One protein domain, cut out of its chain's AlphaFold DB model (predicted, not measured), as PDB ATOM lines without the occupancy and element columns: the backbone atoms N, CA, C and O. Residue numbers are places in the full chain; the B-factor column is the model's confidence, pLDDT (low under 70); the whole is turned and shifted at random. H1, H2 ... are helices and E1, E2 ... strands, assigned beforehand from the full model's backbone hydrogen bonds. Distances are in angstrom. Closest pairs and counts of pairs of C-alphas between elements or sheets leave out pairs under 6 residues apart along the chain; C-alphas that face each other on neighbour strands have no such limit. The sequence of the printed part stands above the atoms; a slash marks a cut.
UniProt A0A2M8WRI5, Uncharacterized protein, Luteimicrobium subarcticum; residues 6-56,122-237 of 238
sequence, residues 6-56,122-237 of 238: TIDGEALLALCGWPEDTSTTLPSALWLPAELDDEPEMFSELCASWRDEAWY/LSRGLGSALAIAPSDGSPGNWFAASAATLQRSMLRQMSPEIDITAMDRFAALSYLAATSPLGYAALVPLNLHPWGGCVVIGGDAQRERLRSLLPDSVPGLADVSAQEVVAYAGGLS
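What this domain is: This is residues 6 to 56 and 122 to 237 of the 238 residues of an uncharacterized protein of Luteimicrobium subarcticum (UniProt A0A2M8WRI5). A strongly twisted sheet of five strands forms the middle layer, with H1 and the long helical hairpin of H3 and H4 over one face and H2 and H5 over the other, three layers in all. The hairpin's tip, residues 157 to 163, sticks out, while little H6 packs on H1, off the sheet. The printed part has 167 residues, with six named helices and five named strands in the order H1 E1 H2 E2 E3 H3 H4 E4 E5 H5 H6; the class is mixed. The antiparallel sheet has the order E1, E5, E4, E3, E2. The whole is compact, with a radius of gyration of the C-alphas of 15.5 A and spans of 47 by 38 by 29 A.

Where its parts are: The sheet holds E1, residues 29 to 34, E5, 196 to 202, 19.9 A long, E4, 185 to 191, 18.2 A, E3, 129 to 133, and E2, 54 to 56. H3, residues 139 to 158, is 29.1 A long and has a kink of 32 degrees near residue 146; H4, residues 165 to 182, is 26.4 A long. H1 is residues 9 to 15, beginning at C-alpha 9 (38.986, 41.737, 33.474). H2 is residues 39 to 49, H5 204 to 213, and H6 226 to 231, ending at C-alpha 231 (44.465, 55.204, 39.421).

How they stand to each other: E1 and E5 are antiparallel at 169 degrees, with N 32 and O 198 3.0 A apart, within hydrogen-bond range. The hairpin of E4 and E5 has N 188 and O 199 at 2.9 A, E4 and E3 have N 185 and O 132 at 2.8 A, and E3 and E2 have N 56 and O 131 at 2.9 A. H3 and H4 touch, opposite ways at a shallow tilt of 4 degrees; their closest C-alphas are those of Ala 148 and Ala 171, 5.3 A apart. H4 is over E5 at a height over the sheet of 8.2 A. H2, on the opposite face from H4, is over E5 at 7.9 A. H2 and H5 are close but not clearly touching, with the C-alphas of Ser 49 and Leu 213 closest at 5.7 A. H1 touches H6, with the C-alphas of Leu 15 and Val 230 closest at 5.6 A. Every O i to N i+4 pair is within hydrogen-bond range in H1, H2, H5 and H6; H3 has 11 of 16 and H4 12 of 14.

The domain as a whole: The two C-alphas farthest apart, those of Glu 161 and Asp 216, are 48.5 A apart. Residues 57 to 121 are not printed, and C-alphas 56 and 122 are 18.4 A apart across the cut. The links H1 to E1 and H5 to H6 are long. The mean pLDDT of the printed part is 85.1, with residues 19 to 24, 159 to 160, 192 to 193 and 229 to 234 under 70.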
ATOM      1  N   THR A   6      30.240  46.442  38.706       86.94
ATOM      2  CA  THR A   6      30.939  45.339  38.042       86.94
ATOM      3  C   THR A   6      32.130  45.930  37.306       86.94
ATOM      4  O   THR A   6      31.956  46.870  36.531       86.94
ATOM      5  N   ILE A   7      33.320  45.386  37.539       86.12
ATOM      6  CA  ILE A   7      34.535  45.729  36.795       86.12
ATOM      7  C   ILE A   7      34.889  44.581  35.854       86.12
ATOM      8  O   ILE A   7      34.670  43.413  36.186       86.12
ATOM      9  N   ASP A   8      35.395  44.905  34.671       86.31
ATOM     10  CA  ASP A   8      35.846  43.908  33.705       86.31
ATOM     11  C   ASP A   8      37.234  43.347  34.065       86.31
ATOM     12  O   ASP A   8      37.873  43.743  35.045       86.31
ATOM     13  N   GLY A   9      37.691  42.375  33.273       83.88
ATOM     14  CA  GLY A   9      38.986  41.737  33.474       83.88
ATOM     15  C   GLY A   9      40.181  42.681  33.322       83.88
ATOM     16  O   GLY A   9      41.197  42.456  33.971       83.88
ATOM     17  N   GLU A  10      40.076  43.730  32.502       83.00
ATOM     18  CA  GLU A  10      41.154  44.703  32.277       83.00
ATOM     19  C   GLU A  10      41.326  45.606  33.501       83.00
ATOM     20  O   GLU A  10      42.422  45.703  34.059       83.00
ATOM     21  N   ALA A  11      40.225  46.164  34.007       81.44
ATOM     22  CA  ALA A  11      40.215  46.921  35.252       81.44
ATOM     23  C   ALA A  11      40.681  46.062  36.440       81.44
ATOM     24  O   ALA A  11      41.445  46.527  37.286       81.44
ATOM     25  N   LEU A  12      40.283  44.787  36.490       83.75
ATOM     26  CA  LEU A  12      40.725  43.867  37.536       83.75
ATOM     27  C   LEU A  12      42.233  43.561  37.459       83.75
ATOM     28  O   LEU A  12      42.897  43.502  38.494       83.75
ATOM     29  N   LEU A  13      42.792  43.393  36.255       81.94
ATOM     30  CA  LEU A  13      44.240  43.241  36.053       81.94
ATOM     31  C   LEU A  13      45.007  44.479  36.522       81.94
ATOM     32  O   LEU A  13      46.038  44.337  37.187       81.94
ATOM     33  N   ALA A  14      44.483  45.670  36.230       79.25
ATOM     34  CA  ALA A  14      45.065  46.925  36.682       79.25
ATOM     35  C   ALA A  14      45.085  47.014  38.222       79.25
ATOM     36  O   ALA A  14      46.123  47.341  38.796       79.25
ATOM     37  N   LEU A  15      44.010  46.590  38.903       79.38
ATOM     38  CA  LEU A  15      43.966  46.474  40.374       79.38
ATOM     39  C   LEU A  15      44.937  45.430  40.944       79.38
ATOM     40  O   LEU A  15      45.332  45.503  42.105       79.38
ATOM     41  N   CYS A  16      45.339  44.433  40.158       78.94
ATOM     42  CA  CYS A  16      46.372  43.488  40.583       78.94
ATOM     43  C   CYS A  16      47.786  44.086  40.488       78.94
ATOM     44  O   CYS A  16      48.733  43.489  41.009       78.94
ATOM     45  N   GLY A  17      47.952  45.228  39.809       76.00
ATOM     46  CA  GLY A  17      49.256  45.795  39.473       76.00
ATOM     47  C   GLY A  17      50.072  44.884  38.551       76.00
ATOM     48  O   GLY A  17      51.303  44.902  38.590       76.00
ATOM     49  N   TRP A  18      49.406  44.024  37.773       77.12
ATOM     50  CA  TRP A  18      50.072  43.104  36.854       77.12
ATOM     51  C   TRP A  18      50.277  43.775  35.494       77.12
ATOM     52  O   TRP A  18      49.373  44.461  35.022       77.12
ATOM     53  N   PRO A  19      51.438  43.583  34.840       66.44
ATOM     54  CA  PRO A  19      51.676  44.164  33.527       66.44
ATOM     55  C   PRO A  19      50.650  43.638  32.518       66.44
ATOM     56  O   PRO A  19      50.327  42.441  32.533       66.44
ATOM     57  N   GLU A  20      50.186  44.541  31.648       62.59
ATOM     58  CA  GLU A  20      49.317  44.295  30.490       62.59
ATOM     59  C   GLU A  20      50.018  43.378  29.476       62.59
ATOM     60  O   GLU A  20      50.444  43.793  28.403       62.59
ATOM     61  N   ASP A  21      50.205  42.111  29.829       59.03
ATOM     62  CA  ASP A  21      50.644  41.097  28.882       59.03
ATOM     63  C   ASP A  21      49.414  40.311  28.412       59.03
ATOM     64  O   ASP A  21      48.689  39.689  29.195       59.03
ATOM     65  N   THR A  22      49.157  40.414  27.113       51.47
ATOM     66  CA  THR A  22      47.847  40.382  26.429       51.47
ATOM     67  C   THR A  22      47.203  38.999  26.268       51.47
ATOM     68  O   THR A  22      46.271  38.831  25.484       51.47
ATOM     69  N   SER A  23      47.660  37.985  27.004       55.84
ATOM     70  CA  SER A  23      47.171  36.601  26.849       55.84
ATOM     71  C   SER A  23      46.259  36.112  27.973       55.84
ATOM     72  O   SER A  23      45.677  35.036  27.855       55.84
ATOM     73  N   THR A  24      46.125  36.870  29.066       62.94
ATOM     74  CA  THR A  24      45.333  36.450  30.230       62.94
ATOM     75  C   THR A  24      44.156  37.389  30.436       62.94
ATOM     76  O   THR A  24      44.346  38.512  30.886       62.94
ATOM     77  N   THR A  25      42.940  36.933  30.150       70.56
ATOM     78  CA  THR A  25      41.717  37.641  30.537       70.56
ATOM     79  C   THR A  25      41.254  37.128  31.897       70.56
ATOM     80  O   THR A  25      40.925  35.951  32.055       70.56
ATOM     81  N   LEU A  26      41.259  38.002  32.905       80.38
ATOM     82  CA  LEU A  26      40.578  37.710  34.164       80.38
ATOM     83  C   LEU A  26      39.054  37.776  33.959       80.38
ATOM     84  O   LEU A  26      38.591  38.546  33.114       80.38
ATOM     85  N   PRO A  27      38.259  36.996  34.711       84.62
ATOM     86  CA  PRO A  27      36.812  37.166  34.703       84.62
ATOM     87  C   PRO A  27      36.433  38.512  35.333       84.62
ATOM     88  O   PRO A  27      37.131  39.012  36.217       84.62
ATOM     89  N   SER A  28      35.303  39.079  34.909       86.75
ATOM     90  CA  SER A  28      34.738  40.273  35.542       86.75
ATOM     91  C   SER A  28      34.413  40.007  37.016       86.75
ATOM     92  O   SER A  28      34.041  38.890  37.396       86.75
ATOM     93  N   ALA A  29      34.495  41.040  37.849       90.88
ATOM     94  CA  ALA A  29      34.305  40.939  39.292       90.88
ATOM     95  C   ALA A  29      33.249  41.921  39.801       90.88
ATOM     96  O   ALA A  29      33.055  42.990  39.218       90.88
ATOM     97  N   LEU A  30      32.578  41.578  40.908       91.69
ATOM     98  CA  LEU A  30      31.897  42.609  41.698       91.69
ATOM     99  C   LEU A  30      32.955  43.344  42.488       91.69
ATOM    100  O   LEU A  30      33.820  42.727  43.106       91.69
ATOM    101  N   TRP A  31      32.844  44.654  42.492       88.88
ATOM    102  CA  TRP A  31      33.699  45.513  43.265       88.88
ATOM    103  C   TRP A  31      32.877  46.183  44.364       88.88
ATOM    104  O   TRP A  31      31.819  46.765  44.111       88.88
ATOM    105  N   LEU A  32      33.362  46.019  45.594       91.00
ATOM    106  CA  LEU A  32      32.700  46.413  46.830       91.00
ATOM    107  C   LEU A  32      33.700  47.214  47.685       91.00
ATOM    108  O   LEU A  32      34.296  46.645  48.604       91.00
ATOM    109  N   PRO A  33      33.985  48.484  47.337       88.75
ATOM    110  CA  PRO A  33      34.880  49.331  48.122       88.75
ATOM    111  C   PRO A  33      34.207  49.769  49.424       88.75
ATOM    112  O   PRO A  33      33.006  50.021  49.446       88.75
ATOM    113  N   ALA A  34      34.984  49.928  50.489       89.25
ATOM    114  CA  ALA A  34      34.498  50.466  51.757       89.25
ATOM    115  C   ALA A  34      35.505  51.452  52.344       89.25
ATOM    116  O   ALA A  34      36.712  51.307  52.144       89.25
ATOM    117  N   GLU A  35      35.029  52.434  53.103       87.56
ATOM    118  CA  GLU A  35      35.908  53.157  54.022       87.56
ATOM    119  C   GLU A  35      36.389  52.177  55.104       87.56
ATOM    120  O   GLU A  35      35.664  51.256  55.482       87.56
ATOM    121  N   LEU A  36      37.627  52.324  55.591       84.44
ATOM    122  CA  LEU A  36      38.200  51.351  56.538       84.44
ATOM    123  C   LEU A  36      37.386  51.231  57.835       84.44
ATOM    124  O   LEU A  36      37.294  50.136  58.388       84.44
ATOM    125  N   ASP A  37      36.791  52.334  58.288       89.25
ATOM    126  CA  ASP A  37      35.968  52.375  59.500       89.25
ATOM    127  C   ASP A  37      34.590  51.714  59.300       89.25
ATOM    128  O   ASP A  37      34.028  51.176  60.255       89.25
ATOM    129  N   ASP A  38      34.087  51.679  58.061       91.38
ATOM    130  CA  ASP A  38      32.767  51.134  57.710       91.38
ATOM    131  C   ASP A  38      32.840  49.708  57.127       91.38
ATOM    132  O   ASP A  38      31.829  49.021  56.960       91.38
ATOM    133  N   GLU A  39      34.045  49.220  56.827       91.88
ATOM    134  CA  GLU A  39      34.270  47.895  56.256       91.88
ATOM    135  C   GLU A  39      33.663  46.743  57.079       91.88
ATOM    136  O   GLU A  39      33.095  45.836  56.460       91.88
ATOM    137  N   PRO A  40      33.730  46.731  58.427       94.00
ATOM    138  CA  PRO A  40      33.072  45.689  59.211       94.00
ATOM    139  C   PRO A  40      31.552  45.654  59.001       94.00
ATOM    140  O   PRO A  40      30.970  44.571  58.955       94.00
ATOM    141  N   GLU A  41      30.907  46.816  58.847       93.81
ATOM    142  CA  GLU A  41      29.463  46.911  58.609       93.81
ATOM    143  C   GLU A  41      29.108  46.392  57.214       93.81
ATOM    144  O   GLU A  41      28.255  45.510  57.082       93.81
ATOM    145  N   MET A  42      29.831  46.848  56.185       94.38
ATOM    146  CA  MET A  42      29.682  46.334  54.822       94.38
ATOM    147  C   MET A  42      29.872  44.814  54.793       94.38
ATOM    148  O   MET A  42      29.054  44.093  54.227       94.38
ATOM    149  N   PHE A  43      30.924  44.298  55.431       95.56
ATOM    150  CA  PHE A  43      31.217  42.867  55.437       95.56
ATOM    151  C   PHE A  43      30.149  42.059  56.186       95.56
ATOM    152  O   PHE A  43      29.789  40.965  55.746       95.56
ATOM    153  N   SER A  44      29.596  42.602  57.275       95.69
ATOM    154  CA  SER A  44      28.453  42.008  57.974       95.69
ATOM    155  C   SER A  44      27.228  41.889  57.062       95.69
ATOM    156  O   SER A  44      26.563  40.853  57.077       95.69
ATOM    157  N   GLU A  45      26.945  42.902  56.235       96.19
ATOM    158  CA  GLU A  45      25.847  42.843  55.261       96.19
ATOM    159  C   GLU A  45      26.088  41.764  54.195       96.19
ATOM    160  O   GLU A  45      25.171  41.010  53.864       96.19
ATOM    161  N   LEU A  46      27.324  41.621  53.701       96.75
ATOM    162  CA  LEU A  46      27.681  40.550  52.759       96.75
ATOM    163  C   LEU A  46      27.434  39.163  53.371       96.75
ATOM    164  O   LEU A  46      26.847  38.287  52.733       96.75
ATOM    165  N   CYS A  47      27.847  38.970  54.625       97.25
ATOM    166  CA  CYS A  47      27.638  37.722  55.355       97.25
ATOM    167  C   CYS A  47      26.148  37.417  55.549       97.25
ATOM    168  O   CYS A  47      25.724  36.273  55.382       97.25
ATOM    169  N   ALA A  48      25.342  38.435  55.861       97.19
ATOM    170  CA  ALA A  48      23.899  38.297  56.017       97.19
ATOM    171  C   ALA A  48      23.199  37.977  54.686       97.19
ATOM    172  O   ALA A  48      22.374  37.064  54.634       97.19
ATOM    173  N   SER A  49      23.558  38.686  53.613       97.44
ATOM    174  CA  SER A  49      22.982  38.521  52.272       97.44
ATOM    175  C   SER A  49      23.326  37.168  51.644       97.44
ATOM    176  O   SER A  49      22.515  36.579  50.932       97.44
ATOM    177  N   TRP A  50      24.519  36.637  51.923       97.31
ATOM    178  CA  TRP A  50      25.004  35.365  51.377       97.31
ATOM    179  C   TRP A  50      25.024  34.236  52.416       97.31
ATOM    180  O   TRP A  50      25.766  33.264  52.268       97.31
ATOM    181  N   ARG A  51      24.214  34.341  53.475       97.25
ATOM    182  CA  ARG A  51      24.168  33.373  54.588       97.25
ATOM    183  C   ARG A  51      23.844  31.935  54.174       97.25
ATOM    184  O   ARG A  51      24.243  30.999  54.860       97.25
ATOM    185  N   ASP A  52      23.083  31.782  53.092       96.44
ATOM    186  CA  ASP A  52      22.601  30.489  52.601       96.44
ATOM    187  C   ASP A  52      23.516  29.909  51.511       96.44
ATOM    188  O   ASP A  52      23.286  28.798  51.037       96.44
ATOM    189  N   GLU A  53      24.559  30.640  51.118       97.44
ATOM    190  CA  GLU A  53      25.619  30.141  50.247       97.44
ATOM    191  C   GLU A  53      26.642  29.336  51.072       97.44
ATOM    192  O   GLU A  53      26.738  29.458  52.296       97.44
ATOM    193  N   ALA A  54      27.422  28.485  50.410       96.88
ATOM    194  CA  ALA A  54      28.510  27.759  51.051       96.88
ATOM    195  C   ALA A  54      29.754  28.652  51.156       96.88
ATOM    196  O   ALA A  54      30.240  29.168  50.148       96.88
ATOM    197  N   TRP A  55      30.291  28.800  52.370       97.75
ATOM    198  CA  TRP A  55      31.494  29.586  52.645       97.75
ATOM    199  C   TRP A  55      32.691  28.682  52.906       97.75
ATOM    200  O   TRP A  55      32.609  27.735  53.687       97.75
ATOM    201  N   TYR A  56      33.821  29.012  52.291       97.38
ATOM    202  CA  TYR A  56      35.036  28.209  52.350       97.38
ATOM    203  C   TYR A  56      36.259  29.055  52.672       97.38
ATOM    204  O   TYR A  56      36.495  30.080  52.034       97.38
ATOM    205  N   LEU A 122      46.128  41.018  55.552       87.25
ATOM    206  CA  LEU A 122      47.443  41.212  56.177       87.25
ATOM    207  C   LEU A 122      48.494  40.237  55.628       87.25
ATOM    208  O   LEU A 122      49.664  40.590  55.468       87.25
ATOM    209  N   SER A 123      48.072  39.015  55.298       84.19
ATOM    210  CA  SER A 123      48.922  38.015  54.652       84.19
ATOM    211  C   SER A 123      49.103  38.231  53.146       84.19
ATOM    212  O   SER A 123      49.887  37.507  52.538       84.19
ATOM    213  N   ARG A 124      48.405  39.201  52.537       85.06
ATOM    214  CA  ARG A 124      48.342  39.436  51.084       85.06
ATOM    215  C   ARG A 124      47.925  38.183  50.301       85.06
ATOM    216  O   ARG A 124      48.503  37.888  49.258       85.06
ATOM    217  N   GLY A 125      47.007  37.394  50.861       82.00
ATOM    218  CA  GLY A 125      46.556  36.121  50.284       82.00
ATOM    219  C   GLY A 125      47.594  34.990  50.303       82.00
ATOM    220  O   GLY A 125      47.395  33.954  49.673       82.00
ATOM    221  N   LEU A 126      48.731  35.142  50.997       84.31
ATOM    222  CA  LEU A 126      49.836  34.176  50.933       84.31
ATOM    223  C   LEU A 126      49.525  32.865  51.660       84.31
ATOM    224  O   LEU A 126      49.956  32.657  52.800       84.31
ATOM    225  N   GLY A 127      48.850  31.967  50.945       84.88
ATOM    226  CA  GLY A 127      48.343  30.699  51.457       84.88
ATOM    227  C   GLY A 127      47.036  30.846  52.231       84.88
ATOM    228  O   GLY A 127      46.655  29.911  52.929       84.88
ATOM    229  N   SER A 128      46.368  31.994  52.137       91.88
ATOM    230  CA  SER A 128      45.050  32.195  52.732       91.88
ATOM    231  C   SER A 128      44.073  32.659  51.665       91.88
ATOM    232  O   SER A 128      44.415  33.521  50.859       91.88
ATOM    233  N   ALA A 129      42.874  32.089  51.654       94.88
ATOM    234  CA  ALA A 129      41.847  32.392  50.670       94.88
ATOM    235  C   ALA A 129      40.452  32.222  51.269       94.88
ATOM    236  O   ALA A 129      40.242  31.400  52.164       94.88
ATOM    237  N   LEU A 130      39.501  32.977  50.729       96.19
ATOM    238  CA  LEU A 130      38.089  32.920  51.073       96.19
ATOM    239  C   LEU A 130      37.289  32.771  49.779       96.19
ATOM    240  O   LEU A 130      37.596  33.421  48.774       96.19
ATOM    241  N   ALA A 131      36.292  31.895  49.783       96.62
ATOM    242  CA  ALA A 131      35.422  31.691  48.638       96.62
ATOM    243  C   ALA A 131      33.981  31.423  49.060       96.62
ATOM    244  O   ALA A 131      33.716  30.926  50.155       96.62
ATOM    245  N   ILE A 132      33.079  31.726  48.137       97.25
ATOM    246  CA  ILE A 132      31.645  31.505  48.244       97.25
ATOM    247  C   ILE A 132      31.220  30.640  47.061       97.25
ATOM    248  O   ILE A 132      31.714  30.818  45.945       97.25
ATOM    249  N   ALA A 133      30.314  29.705  47.295       95.69
ATOM    250  CA  ALA A 133      29.742  28.846  46.269       95.69
ATOM    251  C   ALA A 133      28.248  28.637  46.531       95.69
ATOM    252  O   ALA A 133      27.802  28.872  47.656       95.69
ATOM    253  N   PRO A 134      27.496  28.106  45.556       93.50
ATOM    254  CA  PRO A 134      26.177  27.549  45.815       93.50
ATOM    255  C   PRO A 134      26.194  26.591  47.014       93.50
ATOM    256  O   PRO A 134      27.208  25.947  47.297       93.50
ATOM    257  N   SER A 135      25.065  26.469  47.713       91.44
ATOM    258  CA  SER A 135      24.941  25.638  48.920       91.44
ATOM    259  C   SER A 135      25.254  24.151  48.709       91.44
ATOM    260  O   SER A 135      25.569  23.448  49.666       91.44
ATOM    261  N   ASP A 136      25.195  23.677  47.466       87.94
ATOM    262  CA  ASP A 136      25.539  22.324  47.025       87.94
ATOM    263  C   ASP A 136      26.949  22.212  46.404       87.94
ATOM    264  O   ASP A 136      27.323  21.158  45.882       87.94
ATOM    265  N   GLY A 137      27.757  23.275  46.465       88.56
ATOM    266  CA  GLY A 137      29.129  23.290  45.967       88.56
ATOM    267  C   GLY A 137      30.018  22.266  46.682       88.56
ATOM    268  O   GLY A 137      30.021  22.182  47.904       88.56
ATOM    269  N   SER A 138      30.797  21.488  45.923       92.25
ATOM    270  CA  SER A 138      31.661  20.416  46.454       92.25
ATOM    271  C   SER A 138      32.928  20.933  47.168       92.25
ATOM    272  O   SER A 138      33.843  21.403  46.478       92.25
ATOM    273  N   PRO A 139      33.098  20.718  48.490       92.88
ATOM    274  CA  PRO A 139      34.298  21.137  49.224       92.88
ATOM    275  C   PRO A 139      35.607  20.619  48.608       92.88
ATOM    276  O   PRO A 139      36.623  21.314  48.607       92.88
ATOM    277  N   GLY A 140      35.581  19.418  48.017       91.69
ATOM    278  CA  GLY A 140      36.739  18.814  47.352       91.69
ATOM    279  C   GLY A 140      37.185  19.565  46.093       91.69
ATOM    280  O   GLY A 140      38.384  19.684  45.839       91.69
ATOM    281  N   ASN A 141      36.243  20.127  45.329       91.00
ATOM    282  CA  ASN A 141      36.563  20.930  44.144       91.00
ATOM    283  C   ASN A 141      37.267  22.232  44.543       91.00
ATOM    284  O   ASN A 141      38.259  22.623  43.926       91.00
ATOM    285  N   TRP A 142      36.790  22.877  45.607       93.50
ATOM    286  CA  TRP A 142      37.427  24.080  46.128       93.50
ATOM    287  C   TRP A 142      38.777  23.798  46.789       93.50
ATOM    288  O   TRP A 142      39.730  24.547  46.564       93.50
ATOM    289  N   PHE A 143      38.906  22.698  47.536       93.69
ATOM    290  CA  PHE A 143      40.189  22.235  48.071       93.69
ATOM    291  C   PHE A 143      41.235  22.096  46.954       93.69
ATOM    292  O   PHE A 143      42.332  22.647  47.051       93.69
ATOM    293  N   ALA A 144      40.877  21.433  45.848       90.62
ATOM    294  CA  ALA A 144      41.768  21.257  44.705       90.62
ATOM    295  C   ALA A 144      42.159  22.593  44.046       90.62
ATOM    296  O   ALA A 144      43.334  22.810  43.751       90.62
ATOM    297  N   ALA A 145      41.200  23.506  43.852       89.88
ATOM    298  CA  ALA A 145      41.462  24.816  43.254       89.88
ATOM    299  C   ALA A 145      42.353  25.704  44.146       89.88
ATOM    300  O   ALA A 145      43.301  26.333  43.675       89.88
ATOM    301  N   SER A 146      42.073  25.738  45.449       91.75
ATOM    302  CA  SER A 146      42.778  26.585  46.421       91.75
ATOM    303  C   SER A 146      44.191  26.094  46.752       91.75
ATOM    304  O   SER A 146      45.011  26.892  47.211       91.75
ATOM    305  N   ALA A 147      44.542  24.840  46.441       87.75
ATOM    306  CA  ALA A 147      45.896  24.309  46.621       87.75
ATOM    307  C   ALA A 147      46.980  25.113  45.868       87.75
ATOM    308  O   ALA A 147      48.127  25.169  46.318       87.75
ATOM    309  N   ALA A 148      46.631  25.806  44.775       85.94
ATOM    310  CA  ALA A 148      47.545  26.714  44.074       85.94
ATOM    311  C   ALA A 148      48.076  27.839  44.991       85.94
ATOM    312  O   ALA A 148      49.245  28.221  44.916       85.94
ATOM    313  N   THR A 149      47.262  28.315  45.937       86.44
ATOM    314  CA  THR A 149      47.664  29.364  46.893       86.44
ATOM    315  C   THR A 149      48.705  28.872  47.913       86.44
ATOM    316  O   THR A 149      49.528  29.652  48.401       86.44
ATOM    317  N   LEU A 150      48.764  27.562  48.189       85.12
ATOM    318  CA  LEU A 150      49.817  26.977  49.027       85.12
ATOM    319  C   LEU A 150      51.180  27.042  48.353       85.12
ATOM    320  O   LEU A 150      52.178  27.352  49.007       85.12
ATOM    321  N   GLN A 151      51.221  26.739  47.052       80.50
ATOM    322  CA  GLN A 151      52.453  26.776  46.266       80.50
ATOM    323  C   GLN A 151      53.047  28.183  46.314       80.50
ATOM    324  O   GLN A 151      54.242  28.349  46.555       80.50
ATOM    325  N   ARG A 152      52.183  29.195  46.214       81.38
ATOM    326  CA  ARG A 152      52.537  30.603  46.388       81.38
ATOM    327  C   ARG A 152      53.174  30.889  47.752       81.38
ATOM    328  O   ARG A 152      54.254  31.478  47.825       81.38
ATOM    329  N   SER A 153      52.553  30.414  48.837       81.62
ATOM    330  CA  SER A 153      53.120  30.526  50.188       81.62
ATOM    331  C   SER A 153      54.506  29.876  50.285       81.62
ATOM    332  O   SER A 153      55.419  30.471  50.859       81.62
ATOM    333  N   MET A 154      54.683  28.686  49.706       81.88
ATOM    334  CA  MET A 154      55.948  27.947  49.739       81.88
ATOM    335  C   MET A 154      57.068  28.647  48.966       81.88
ATOM    336  O   MET A 154      58.183  28.756  49.480       81.88
ATOM    337  N   LEU A 155      56.782  29.151  47.761       79.44
ATOM    338  CA  LEU A 155      57.769  29.808  46.899       79.44
ATOM    339  C   LEU A 155      58.459  30.976  47.614       79.44
ATOM    340  O   LEU A 155      59.689  31.064  47.604       79.44
ATOM    341  N   ARG A 156      57.696  31.799  48.347       77.56
ATOM    342  CA  ARG A 156      58.250  32.906  49.151       77.56
ATOM    343  C   ARG A 156      59.174  32.463  50.280       77.56
ATOM    344  O   ARG A 156      59.992  33.255  50.740       77.56
ATOM    345  N   GLN A 157      59.040  31.230  50.761       77.56
ATOM    346  CA  GLN A 157      59.854  30.714  51.862       77.56
ATOM    347  C   GLN A 157      61.146  30.045  51.386       77.56
ATOM    348  O   GLN A 157      62.088  29.923  52.168       77.56
ATOM    349  N   MET A 158      61.206  29.585  50.134       72.31
ATOM    350  CA  MET A 158      62.345  28.809  49.643       72.31
ATOM    351  C   MET A 158      63.550  29.686  49.284       72.31
ATOM    352  O   MET A 158      64.678  29.317  49.625       72.31
ATOM    353  N   SER A 159      63.338  30.862  48.681       67.88
ATOM    354  CA  SER A 159      64.426  31.811  48.419       67.88
ATOM    355  C   SER A 159      63.951  33.270  48.312       67.88
ATOM    356  O   SER A 159      63.239  33.591  47.368       67.88
ATOM    357  N   PRO A 160      64.368  34.176  49.219       67.94
ATOM    358  CA  PRO A 160      64.100  35.611  49.116       67.94
ATOM    359  C   PRO A 160      64.986  36.299  48.067       67.94
ATOM    360  O   PRO A 160      64.792  37.475  47.791       67.94
ATOM    361  N   GLU A 161      65.971  35.587  47.513       75.44
ATOM    362  CA  GLU A 161      66.928  36.104  46.524       75.44
ATOM    363  C   GLU A 161      66.435  35.933  45.081       75.44
ATOM    364  O   GLU A 161      67.033  36.472  44.155       75.44
ATOM    365  N   ILE A 162      65.361  35.165  44.880       78.12
ATOM    366  CA  ILE A 162      64.784  34.910  43.561       78.12
ATOM    367  C   ILE A 162      63.567  35.811  43.397       78.12
ATOM    368  O   ILE A 162      62.676  35.818  44.249       78.12
ATOM    369  N   ASP A 163      63.509  36.544  42.286       82.19
ATOM    370  CA  ASP A 163      62.272  37.198  41.876       82.19
ATOM    371  C   ASP A 163      61.248  36.127  41.485       82.19
ATOM    372  O   ASP A 163      61.372  35.445  40.466       82.19
ATOM    373  N   ILE A 164      60.242  35.956  42.337       82.25
ATOM    374  CA  ILE A 164      59.170  34.985  42.140       82.25
ATOM    375  C   ILE A 164      57.898  35.619  41.567       82.25
ATOM    376  O   ILE A 164      56.875  34.942  41.516       82.25
ATOM    377  N   THR A 165      57.918  36.891  41.157       81.75
ATOM    378  CA  THR A 165      56.713  37.648  40.769       81.75
ATOM    379  C   THR A 165      55.889  36.925  39.701       81.75
ATOM    380  O   THR A 165      54.670  36.810  39.825       81.75
ATOM    381  N   ALA A 166      56.546  36.349  38.690       82.44
ATOM    382  CA  ALA A 166      55.869  35.583  37.643       82.44
ATOM    383  C   ALA A 166      55.180  34.310  38.175       82.44
ATOM    384  O   ALA A 166      54.075  33.980  37.750       82.44
ATOM    385  N   MET A 167      55.805  33.605  39.124       83.50
ATOM    386  CA  MET A 167      55.231  32.402  39.739       83.50
ATOM    387  C   MET A 167      54.110  32.741  40.728       83.50
ATOM    388  O   MET A 167      53.107  32.036  40.778       83.50
ATOM    389  N   ASP A 168      54.258  33.844  41.466       81.88
ATOM    390  CA  ASP A 168      53.231  34.416  42.342       81.88
ATOM    391  C   ASP A 168      51.954  34.706  41.539       81.88
ATOM    392  O   ASP A 168      50.870  34.236  41.889       81.88
ATOM    393  N   ARG A 169      52.117  35.384  40.393       83.31
ATOM    394  CA  ARG A 169      51.048  35.669  39.429       83.31
ATOM    395  C   ARG A 169      50.431  34.390  38.866       83.31
ATOM    396  O   ARG A 169      49.212  34.264  38.851       83.31
ATOM    397  N   PHE A 170      51.244  33.432  38.419       85.00
ATOM    398  CA  PHE A 170      50.741  32.173  37.858       85.00
ATOM    399  C   PHE A 170      49.895  31.379  38.864       85.00
ATOM    400  O   PHE A 170      48.848  30.844  38.501       85.00
ATOM    401  N   ALA A 171      50.311  31.331  40.132       86.81
ATOM    402  CA  ALA A 171      49.564  30.652  41.187       86.81
ATOM    403  C   ALA A 171      48.214  31.333  41.471       86.81
ATOM    404  O   ALA A 171      47.191  30.651  41.547       86.81
ATOM    405  N   ALA A 172      48.197  32.668  41.562       87.06
ATOM    406  CA  ALA A 172      46.964  33.442  41.721       87.06
ATOM    407  C   ALA A 172      46.006  33.236  40.534       87.06
ATOM    408  O   ALA A 172      44.826  32.947  40.727       87.06
ATOM    409  N   LEU A 173      46.523  33.295  39.304       87.12
ATOM    410  CA  LEU A 173      45.749  33.030  38.091       87.12
ATOM    411  C   LEU A 173      45.192  31.610  38.049       87.12
ATOM    412  O   LEU A 173      44.034  31.426  37.695       87.12
ATOM    413  N   SER A 174      45.987  30.615  38.441       87.69
ATOM    414  CA  SER A 174      45.550  29.217  38.482       87.69
ATOM    415  C   SER A 174      44.399  29.020  39.466       87.69
ATOM    416  O   SER A 174      43.434  28.334  39.144       87.69
ATOM    417  N   TYR A 175      44.462  29.663  40.636       90.38
ATOM    418  CA  TYR A 175      43.368  29.649  41.607       90.38
ATOM    419  C   TYR A 175      42.083  30.263  41.028       90.38
ATOM    420  O   TYR A 175      41.022  29.635  41.067       90.38
ATOM    421  N   LEU A 176      42.172  31.459  40.441       88.69
ATOM    422  CA  LEU A 176      41.013  32.149  39.862       88.69
ATOM    423  C   LEU A 176      40.423  31.401  38.655       88.69
ATOM    424  O   LEU A 176      39.205  31.274  38.529       88.69
ATOM    425  N   ALA A 177      41.278  30.854  37.791       86.00
ATOM    426  CA  ALA A 177      40.864  30.083  36.623       86.00
ATOM    427  C   ALA A 177      40.234  28.734  36.998       86.00
ATOM    428  O   ALA A 177      39.342  28.266  36.295       86.00
ATOM    429  N   ALA A 178      40.672  28.107  38.093       86.38
ATOM    430  CA  ALA A 178      40.101  26.850  38.567       86.38
ATOM    431  C   ALA A 178      38.760  27.054  39.289       86.38
ATOM    432  O   ALA A 178      37.840  26.261  39.112       86.38
ATOM    433  N   THR A 179      38.631  28.112  40.091       85.81
ATOM    434  CA  THR A 179      37.433  28.359  40.915       85.81
ATOM    435  C   THR A 179      36.200  28.724  40.092       85.81
ATOM    436  O   THR A 179      35.128  28.159  40.315       85.81
ATOM    437  N   SER A 180      36.350  29.612  39.108       84.38
ATOM    438  CA  SER A 180      35.220  30.161  38.347       84.38
ATOM    439  C   SER A 180      34.378  29.097  37.603       84.38
ATOM    440  O   SER A 180      33.166  29.048  37.832       84.38
ATOM    441  N   PRO A 181      34.958  28.169  36.807       85.00
ATOM    442  CA  PRO A 181      34.192  27.115  36.126       85.00
ATOM    443  C   PRO A 181      33.522  26.117  37.075       85.00
ATOM    444  O   PRO A 181      32.569  25.442  36.693       85.00
ATOM    445  N   LEU A 182      34.029  26.007  38.304       86.62
ATOM    446  CA  LEU A 182      33.496  25.129  39.339       86.62
ATOM    447  C   LEU A 182      32.352  25.780  40.139       86.62
ATOM    448  O   LEU A 182      31.849  25.163  41.075       86.62
ATOM    449  N   GLY A 183      31.940  27.003  39.777       90.62
ATOM    450  CA  GLY A 183      30.854  27.738  40.430       90.62
ATOM    451  C   GLY A 183      31.278  28.511  41.677       90.62
ATOM    452  O   GLY A 183      30.420  28.981  42.416       90.62
ATOM    453  N   TYR A 184      32.583  28.659  41.922       93.62
ATOM    454  CA  TYR A 184      33.101  29.395  43.073       93.62
ATOM    455  C   TYR A 184      33.362  30.855  42.719       93.62
ATOM    456  O   TYR A 184      33.844  31.178  41.632       93.62
ATOM    457  N   ALA A 185      33.107  31.726  43.687       95.38
ATOM    458  CA  ALA A 185      33.528  33.111  43.682       95.38
ATOM    459  C   ALA A 185      34.551  33.339  44.801       95.38
ATOM    460  O   ALA A 185      34.257  33.137  45.976       95.38
ATOM    461  N   ALA A 186      35.763  33.753  44.446       95.19
ATOM    462  CA  ALA A 186      36.777  34.172  45.400       95.19
ATOM    463  C   ALA A 186      36.404  35.540  45.988       95.19
ATOM    464  O   ALA A 186      36.159  36.488  45.241       95.19
ATOM    465  N   LEU A 187      36.401  35.644  47.318       95.75
ATOM    466  CA  LEU A 187      36.204  36.897  48.042       95.75
ATOM    467  C   LEU A 187      37.573  37.441  48.450       95.75
ATOM    468  O   LEU A 187      38.227  36.905  49.344       95.75
ATOM    469  N   VAL A 188      38.030  38.480  47.760       93.94
ATOM    470  CA  VAL A 188      39.423  38.928  47.823       93.94
ATOM    471  C   VAL A 188      39.495  40.327  48.429       93.94
ATOM    472  O   VAL A 188      39.023  41.280  47.806       93.94
ATOM    473  N   PRO A 189      40.097  40.491  49.621       92.62
ATOM    474  CA  PRO A 189      40.274  41.806  50.220       92.62
ATOM    475  C   PRO A 189      41.137  42.726  49.349       92.62
ATOM    476  O   PRO A 189      42.204  42.314  48.869       92.62
ATOM    477  N   LEU A 190      40.742  43.997  49.245       88.25
ATOM    478  CA  LEU A 190      41.633  45.052  48.753       88.25
ATOM    479  C   LEU A 190      42.817  45.212  49.723       88.25
ATOM    480  O   LEU A 190      42.648  45.064  50.932       88.25
ATOM    481  N   ASN A 191      44.025  45.465  49.221       78.38
ATOM    482  CA  ASN A 191      45.251  45.554  50.017       78.38
ATOM    483  C   ASN A 191      46.095  46.767  49.621       78.38
ATOM    484  O   ASN A 191      46.335  47.009  48.444       78.38
ATOM    485  N   LEU A 192      46.616  47.495  50.615       64.38
ATOM    486  CA  LEU A 192      47.405  48.726  50.419       64.38
ATOM    487  C   LEU A 192      46.665  49.826  49.635       64.38
ATOM    488  O   LEU A 192      47.299  50.712  49.073       64.38
ATOM    489  N   HIS A 193      45.340  49.767  49.604       68.69
ATOM    490  CA  HIS A 193      44.482  50.741  48.954       68.69
ATOM    491  C   HIS A 193      43.963  51.745  50.010       68.69
ATOM    492  O   HIS A 193      43.826  51.346  51.170       68.69
ATOM    493  N   PRO A 194      43.707  53.030  49.672       70.44
ATOM    494  CA  PRO A 194      43.163  54.003  50.635       70.44
ATOM    495  C   PRO A 194      41.832  53.542  51.234       70.44
ATOM    496  O   PRO A 194      41.531  53.823  52.390       70.44
ATOM    497  N   TRP A 195      41.078  52.794  50.432       75.19
ATOM    498  CA  TRP A 195      39.808  52.193  50.791       75.19
ATOM    499  C   TRP A 195      39.981  50.707  51.109       75.19
ATOM    500  O   TRP A 195      40.745  50.002  50.441       75.19
ATOM    501  N   GLY A 196      39.238  50.240  52.108       82.00
ATOM    502  CA  GLY A 196      39.000  48.830  52.370       82.00
ATOM    503  C   GLY A 196      38.019  48.215  51.369       82.00
ATOM    504  O   GLY A 196      37.811  48.704  50.260       82.00
ATOM    505  N   GLY A 197      37.402  47.113  51.767       89.94
ATOM    506  CA  GLY A 197      36.460  46.344  50.976       89.94
ATOM    507  C   GLY A 197      37.094  45.148  50.272       89.94
ATOM    508  O   GLY A 197      38.157  44.634  50.658       89.94
ATOM    509  N   CYS A 198      36.413  44.674  49.232       92.94
ATOM    510  CA  CYS A 198      36.790  43.471  48.500       92.94
ATOM    511  C   CYS A 198      36.378  43.497  47.026       92.94
ATOM    512  O   CYS A 198      35.596  44.332  46.568       92.94
ATOM    513  N   VAL A 199      36.908  42.523  46.292       92.69
ATOM    514  CA  VAL A 199      36.374  42.100  45.001       92.69
ATOM    515  C   VAL A 199      35.860  40.666  45.093       92.69
ATOM    516  O   VAL A 199      36.443  39.825  45.782       92.69
ATOM    517  N   VAL A 200      34.770  40.391  44.384       94.75
ATOM    518  CA  VAL A 200      34.177  39.060  44.236       94.75
ATOM    519  C   VAL A 200      34.468  38.575  42.825       94.75
ATOM    520  O   VAL A 200      33.868  39.058  41.862       94.75
ATOM    521  N   ILE A 201      35.402  37.635  42.698       93.12
ATOM    522  CA  ILE A 201      35.891  37.133  41.411       93.12
ATOM    523  C   ILE A 201      35.340  35.726  41.191       93.12
ATOM    524  O   ILE A 201      35.722  34.799  41.897       93.12
ATOM    525  N   GLY A 202      34.466  35.543  40.207       90.88
ATOM    526  CA  GLY A 202      33.854  34.247  39.909       90.88
ATOM    527  C   GLY A 202      33.231  34.221  38.520       90.88
ATOM    528  O   GLY A 202      33.304  35.201  37.779       90.88
ATOM    529  N   GLY A 203      32.622  33.090  38.163       89.69
ATOM    530  CA  GLY A 203      31.881  32.967  36.908       89.69
ATOM    531  C   GLY A 203      30.653  33.876  36.891       89.69
ATOM    532  O   GLY A 203      30.073  34.141  37.946       89.69
ATOM    533  N   ASP A 204      30.241  34.319  35.701       90.31
ATOM    534  CA  ASP A 204      29.143  35.281  35.516       90.31
ATOM    535  C   ASP A 204      27.884  34.874  36.290       90.31
ATOM    536  O   ASP A 204      27.424  35.616  37.155       90.31
ATOM    537  N   ALA A 205      27.431  33.629  36.119       91.38
ATOM    538  CA  ALA A 205      26.242  33.116  36.796       91.38
ATOM    539  C   ALA A 205      26.306  33.216  38.332       91.38
ATOM    540  O   ALA A 205      25.334  33.642  38.958       91.38
ATOM    541  N   GLN A 206      27.438  32.853  38.950       92.38
ATOM    542  CA  GLN A 206      27.587  32.957  40.407       92.38
ATOM    543  C   GLN A 206      27.679  34.420  40.839       92.38
ATOM    544  O   GLN A 206      27.108  34.808  41.854       92.38
ATOM    545  N   ARG A 207      28.359  35.255  40.054       92.69
ATOM    546  CA  ARG A 207      28.503  36.683  40.327       92.69
ATOM    547  C   ARG A 207      27.160  37.415  40.263       92.69
ATOM    548  O   ARG A 207      26.840  38.171  41.178       92.69
ATOM    549  N   GLU A 208      26.366  37.188  39.218       92.94
ATOM    550  CA  GLU A 208      25.022  37.759  39.089       92.94
ATOM    551  C   GLU A 208      24.104  37.292  40.221       92.94
ATOM    552  O   GLU A 208      23.367  38.107  40.774       92.94
ATOM    553  N   ARG A 209      24.192  36.014  40.611       93.94
ATOM    554  CA  ARG A 209      23.460  35.478  41.762       93.94
ATOM    555  C   ARG A 209      23.839  36.194  43.057       93.94
ATOM    556  O   ARG A 209      22.960  36.691  43.752       93.94
ATOM    557  N   LEU A 210      25.131  36.286  43.377       95.25
ATOM    558  CA  LEU A 210      25.592  36.974  44.588       95.25
ATOM    559  C   LEU A 210      25.182  38.450  44.585       95.25
ATOM    560  O   LEU A 210      24.754  38.967  45.613       95.25
ATOM    561  N   ARG A 211      25.238  39.112  43.423       94.62
ATOM    562  CA  ARG A 211      24.757  40.487  43.255       94.62
ATOM    563  C   ARG A 211      23.257  40.612  43.519       94.62
ATOM    564  O   ARG A 211      22.860  41.572  44.163       94.62
ATOM    565  N   SER A 212      22.428  39.686  43.033       94.62
ATOM    566  CA  SER A 212      20.969  39.778  43.199       94.62
ATOM    567  C   SER A 212      20.487  39.477  44.619       94.62
ATOM    568  O   SER A 212      19.321  39.713  44.917       94.62
ATOM    569  N   LEU A 213      21.348  38.904  45.464       95.50
ATOM    570  CA  LEU A 213      21.073  38.674  46.884       95.50
ATOM    571  C   LEU A 213      21.403  39.888  47.760       95.50
ATOM    572  O   LEU A 213      20.946  39.942  48.896       95.50
ATOM    573  N   LEU A 214      22.193  40.839  47.254       94.25
ATOM    574  CA  LEU A 214      22.542  42.048  47.993       94.25
ATOM    575  C   LEU A 214      21.386  43.060  47.980       94.25
ATOM    576  O   LEU A 214      20.633  43.120  47.002       94.25
ATOM    577  N   PRO A 215      21.255  43.891  49.028       91.75
ATOM    578  CA  PRO A 215      20.310  44.999  49.023       91.75
ATOM    579  C   PRO A 215      20.665  46.039  47.949       91.75
ATOM    580  O   PRO A 215      21.819  46.168  47.537       91.75
ATOM    581  N   ASP A 216      19.677  46.852  47.557       84.94
ATOM    582  CA  ASP A 216      19.864  47.951  46.593       84.94
ATOM    583  C   ASP A 216      20.951  48.952  47.030       84.94
ATOM    584  O   ASP A 216      21.617  49.568  46.198       84.94
ATOM    585  N   SER A 217      21.130  49.112  48.344       85.69
ATOM    586  CA  SER A 217      22.192  49.903  48.959       85.69
ATOM    587  C   SER A 217      22.870  49.065  50.031       85.69
ATOM    588  O   SER A 217      22.240  48.717  51.028       85.69
ATOM    589  N   VAL A 218      24.156  48.781  49.843       88.25
ATOM    590  CA  VAL A 218      24.980  48.077  50.831       88.25
ATOM    591  C   VAL A 218      25.514  49.109  51.836       88.25
ATOM    592  O   VAL A 218      26.167  50.065  51.410       88.25
ATOM    593  N   PRO A 219      25.227  48.978  53.145       88.38
ATOM    594  CA  PRO A 219      25.818  49.831  54.177       88.38
ATOM    595  C   PRO A 219      27.351  49.779  54.140       88.38
ATOM    596  O   PRO A 219      27.925  48.750  53.797       88.38
ATOM    597  N   GLY A 220      28.015  50.895  54.446       85.75
ATOM    598  CA  GLY A 220      29.480  51.008  54.446       85.75
ATOM    599  C   GLY A 220      30.172  50.958  53.076       85.75
ATOM    600  O   GLY A 220      31.401  51.016  53.009       85.75
ATOM    601  N   LEU A 221      29.416  50.874  51.974       87.75
ATOM    602  CA  LEU A 221      29.967  50.953  50.622       87.75
ATOM    603  C   LEU A 221      30.446  52.385  50.325       87.75
ATOM    604  O   LEU A 221      29.666  53.337  50.403       87.75
ATOM    605  N   ALA A 222      31.716  52.534  49.957       85.31
ATOM    606  CA  ALA A 222      32.314  53.834  49.665       85.31
ATOM    607  C   ALA A 222      31.836  54.391  48.314       85.31
ATOM    608  O   ALA A 222      31.752  53.659  47.327       85.31
ATOM    609  N   ASP A 223      31.579  55.701  48.254       84.31
ATOM    610  CA  ASP A 223      31.195  56.413  47.025       84.31
ATOM    611  C   ASP A 223      32.433  56.781  46.197       84.31
ATOM    612  O   ASP A 223      32.913  57.913  46.227       84.31
ATOM    613  N   VAL A 224      33.001  55.785  45.516       77.75
ATOM    614  CA  VAL A 224      34.230  55.930  44.725       77.75
ATOM    615  C   VAL A 224      34.041  55.264  43.372       77.75
ATOM    616  O   VAL A 224      33.410  54.211  43.265       77.75
ATOM    617  N   SER A 225      34.605  55.855  42.320       75.81
ATOM    618  CA  SER A 225      34.580  55.268  40.980       75.81
ATOM    619  C   SER A 225      35.710  54.255  40.759       75.81
ATOM    620  O   SER A 225      36.796  54.357  41.330       75.81
ATOM    621  N   ALA A 226      35.486  53.278  39.872       70.00
ATOM    622  CA  ALA A 226      36.489  52.245  39.576       70.00
ATOM    623  C   ALA A 226      37.763  52.861  38.989       70.00
ATOM    624  O   ALA A 226      38.864  52.373  39.216       70.00
ATOM    625  N   GLN A 227      37.596  53.964  38.259       72.50
ATOM    626  CA  GLN A 227      38.671  54.725  37.639       72.50
ATOM    627  C   GLN A 227      39.558  55.405  38.685       72.50
ATOM    628  O   GLN A 227      40.778  55.364  38.552       72.50
ATOM    629  N   GLU A 228      38.970  55.988  39.734       71.75
ATOM    630  CA  GLU A 228      39.732  56.572  40.842       71.75
ATOM    631  C   GLU A 228      40.539  55.496  41.568       71.75
ATOM    632  O   GLU A 228      41.726  55.684  41.805       71.75
ATOM    633  N   VAL A 229      39.939  54.339  41.840       64.06
ATOM    634  CA  VAL A 229      40.603  53.218  42.523       64.06
ATOM    635  C   VAL A 229      41.730  52.617  41.691       64.06
ATOM    636  O   VAL A 229      42.833  52.464  42.200       64.06
ATOM    637  N   VAL A 230      41.511  52.350  40.400       66.25
ATOM    638  CA  VAL A 230      42.571  51.860  39.498       66.25
ATOM    639  C   VAL A 230      43.724  52.865  39.381       66.25
ATOM    640  O   VAL A 230      44.880  52.465  39.248       66.25
ATOM    641  N   ALA A 231      43.436  54.168  39.451       68.00
ATOM    642  CA  ALA A 231      44.465  55.204  39.421       68.00
ATOM    643  C   ALA A 231      45.329  55.241  40.697       68.00
ATOM    644  O   ALA A 231      46.460  55.733  40.651       68.00
ATOM    645  N   TYR A 232      44.835  54.714  41.821       64.62
ATOM    646  CA  TYR A 232      45.612  54.571  43.047       64.62
ATOM    647  C   TYR A 232      46.278  53.194  43.108       64.62
ATOM    648  O   TYR A 232      45.636  52.151  43.049       64.62
ATOM    649  N   ALA A 233      47.601  53.181  43.283       50.56
ATOM    650  CA  ALA A 233      48.352  51.946  43.468       50.56
ATOM    651  C   ALA A 233      47.916  51.239  44.768       50.56
ATOM    652  O   ALA A 233      48.360  51.592  45.857       50.56
ATOM    653  N   GLY A 234      47.061  50.227  44.640       57.47
ATOM    654  CA  GLY A 234      46.653  49.286  45.679       57.47
ATOM    655  C   GLY A 234      46.464  47.919  45.029       57.47
ATOM    656  O   GLY A 234      45.988  47.836  43.905       57.47
ATOM    657  N   GLY A 235      46.922  46.856  45.683       72.88
ATOM    658  CA  GLY A 235      46.877  45.501  45.136       72.88
ATOM    659  C   GLY A 235      45.678  44.710  45.649       72.88
ATOM    660  O   GLY A 235      45.043  45.070  46.639       72.88
ATOM    661  N   LEU A 236      45.424  43.552  45.051       78.50
ATOM    662  CA  LEU A 236      44.530  42.550  45.628       78.50
ATOM    663  C   LEU A 236      45.284  41.596  46.559       78.50
ATOM    664  O   LEU A 236      46.459  41.294  46.349       78.50
ATOM    665  N   SER A 237      44.592  41.079  47.575       78.62
ATOM    666  CA  SER A 237      45.097  40.001  48.442       78.62
ATOM    667  C   SER A 237      44.904  38.622  47.800       78.62
ATOM    668  O   SER A 237      44.320  37.732  48.418       78.62
TER     669      SER A 237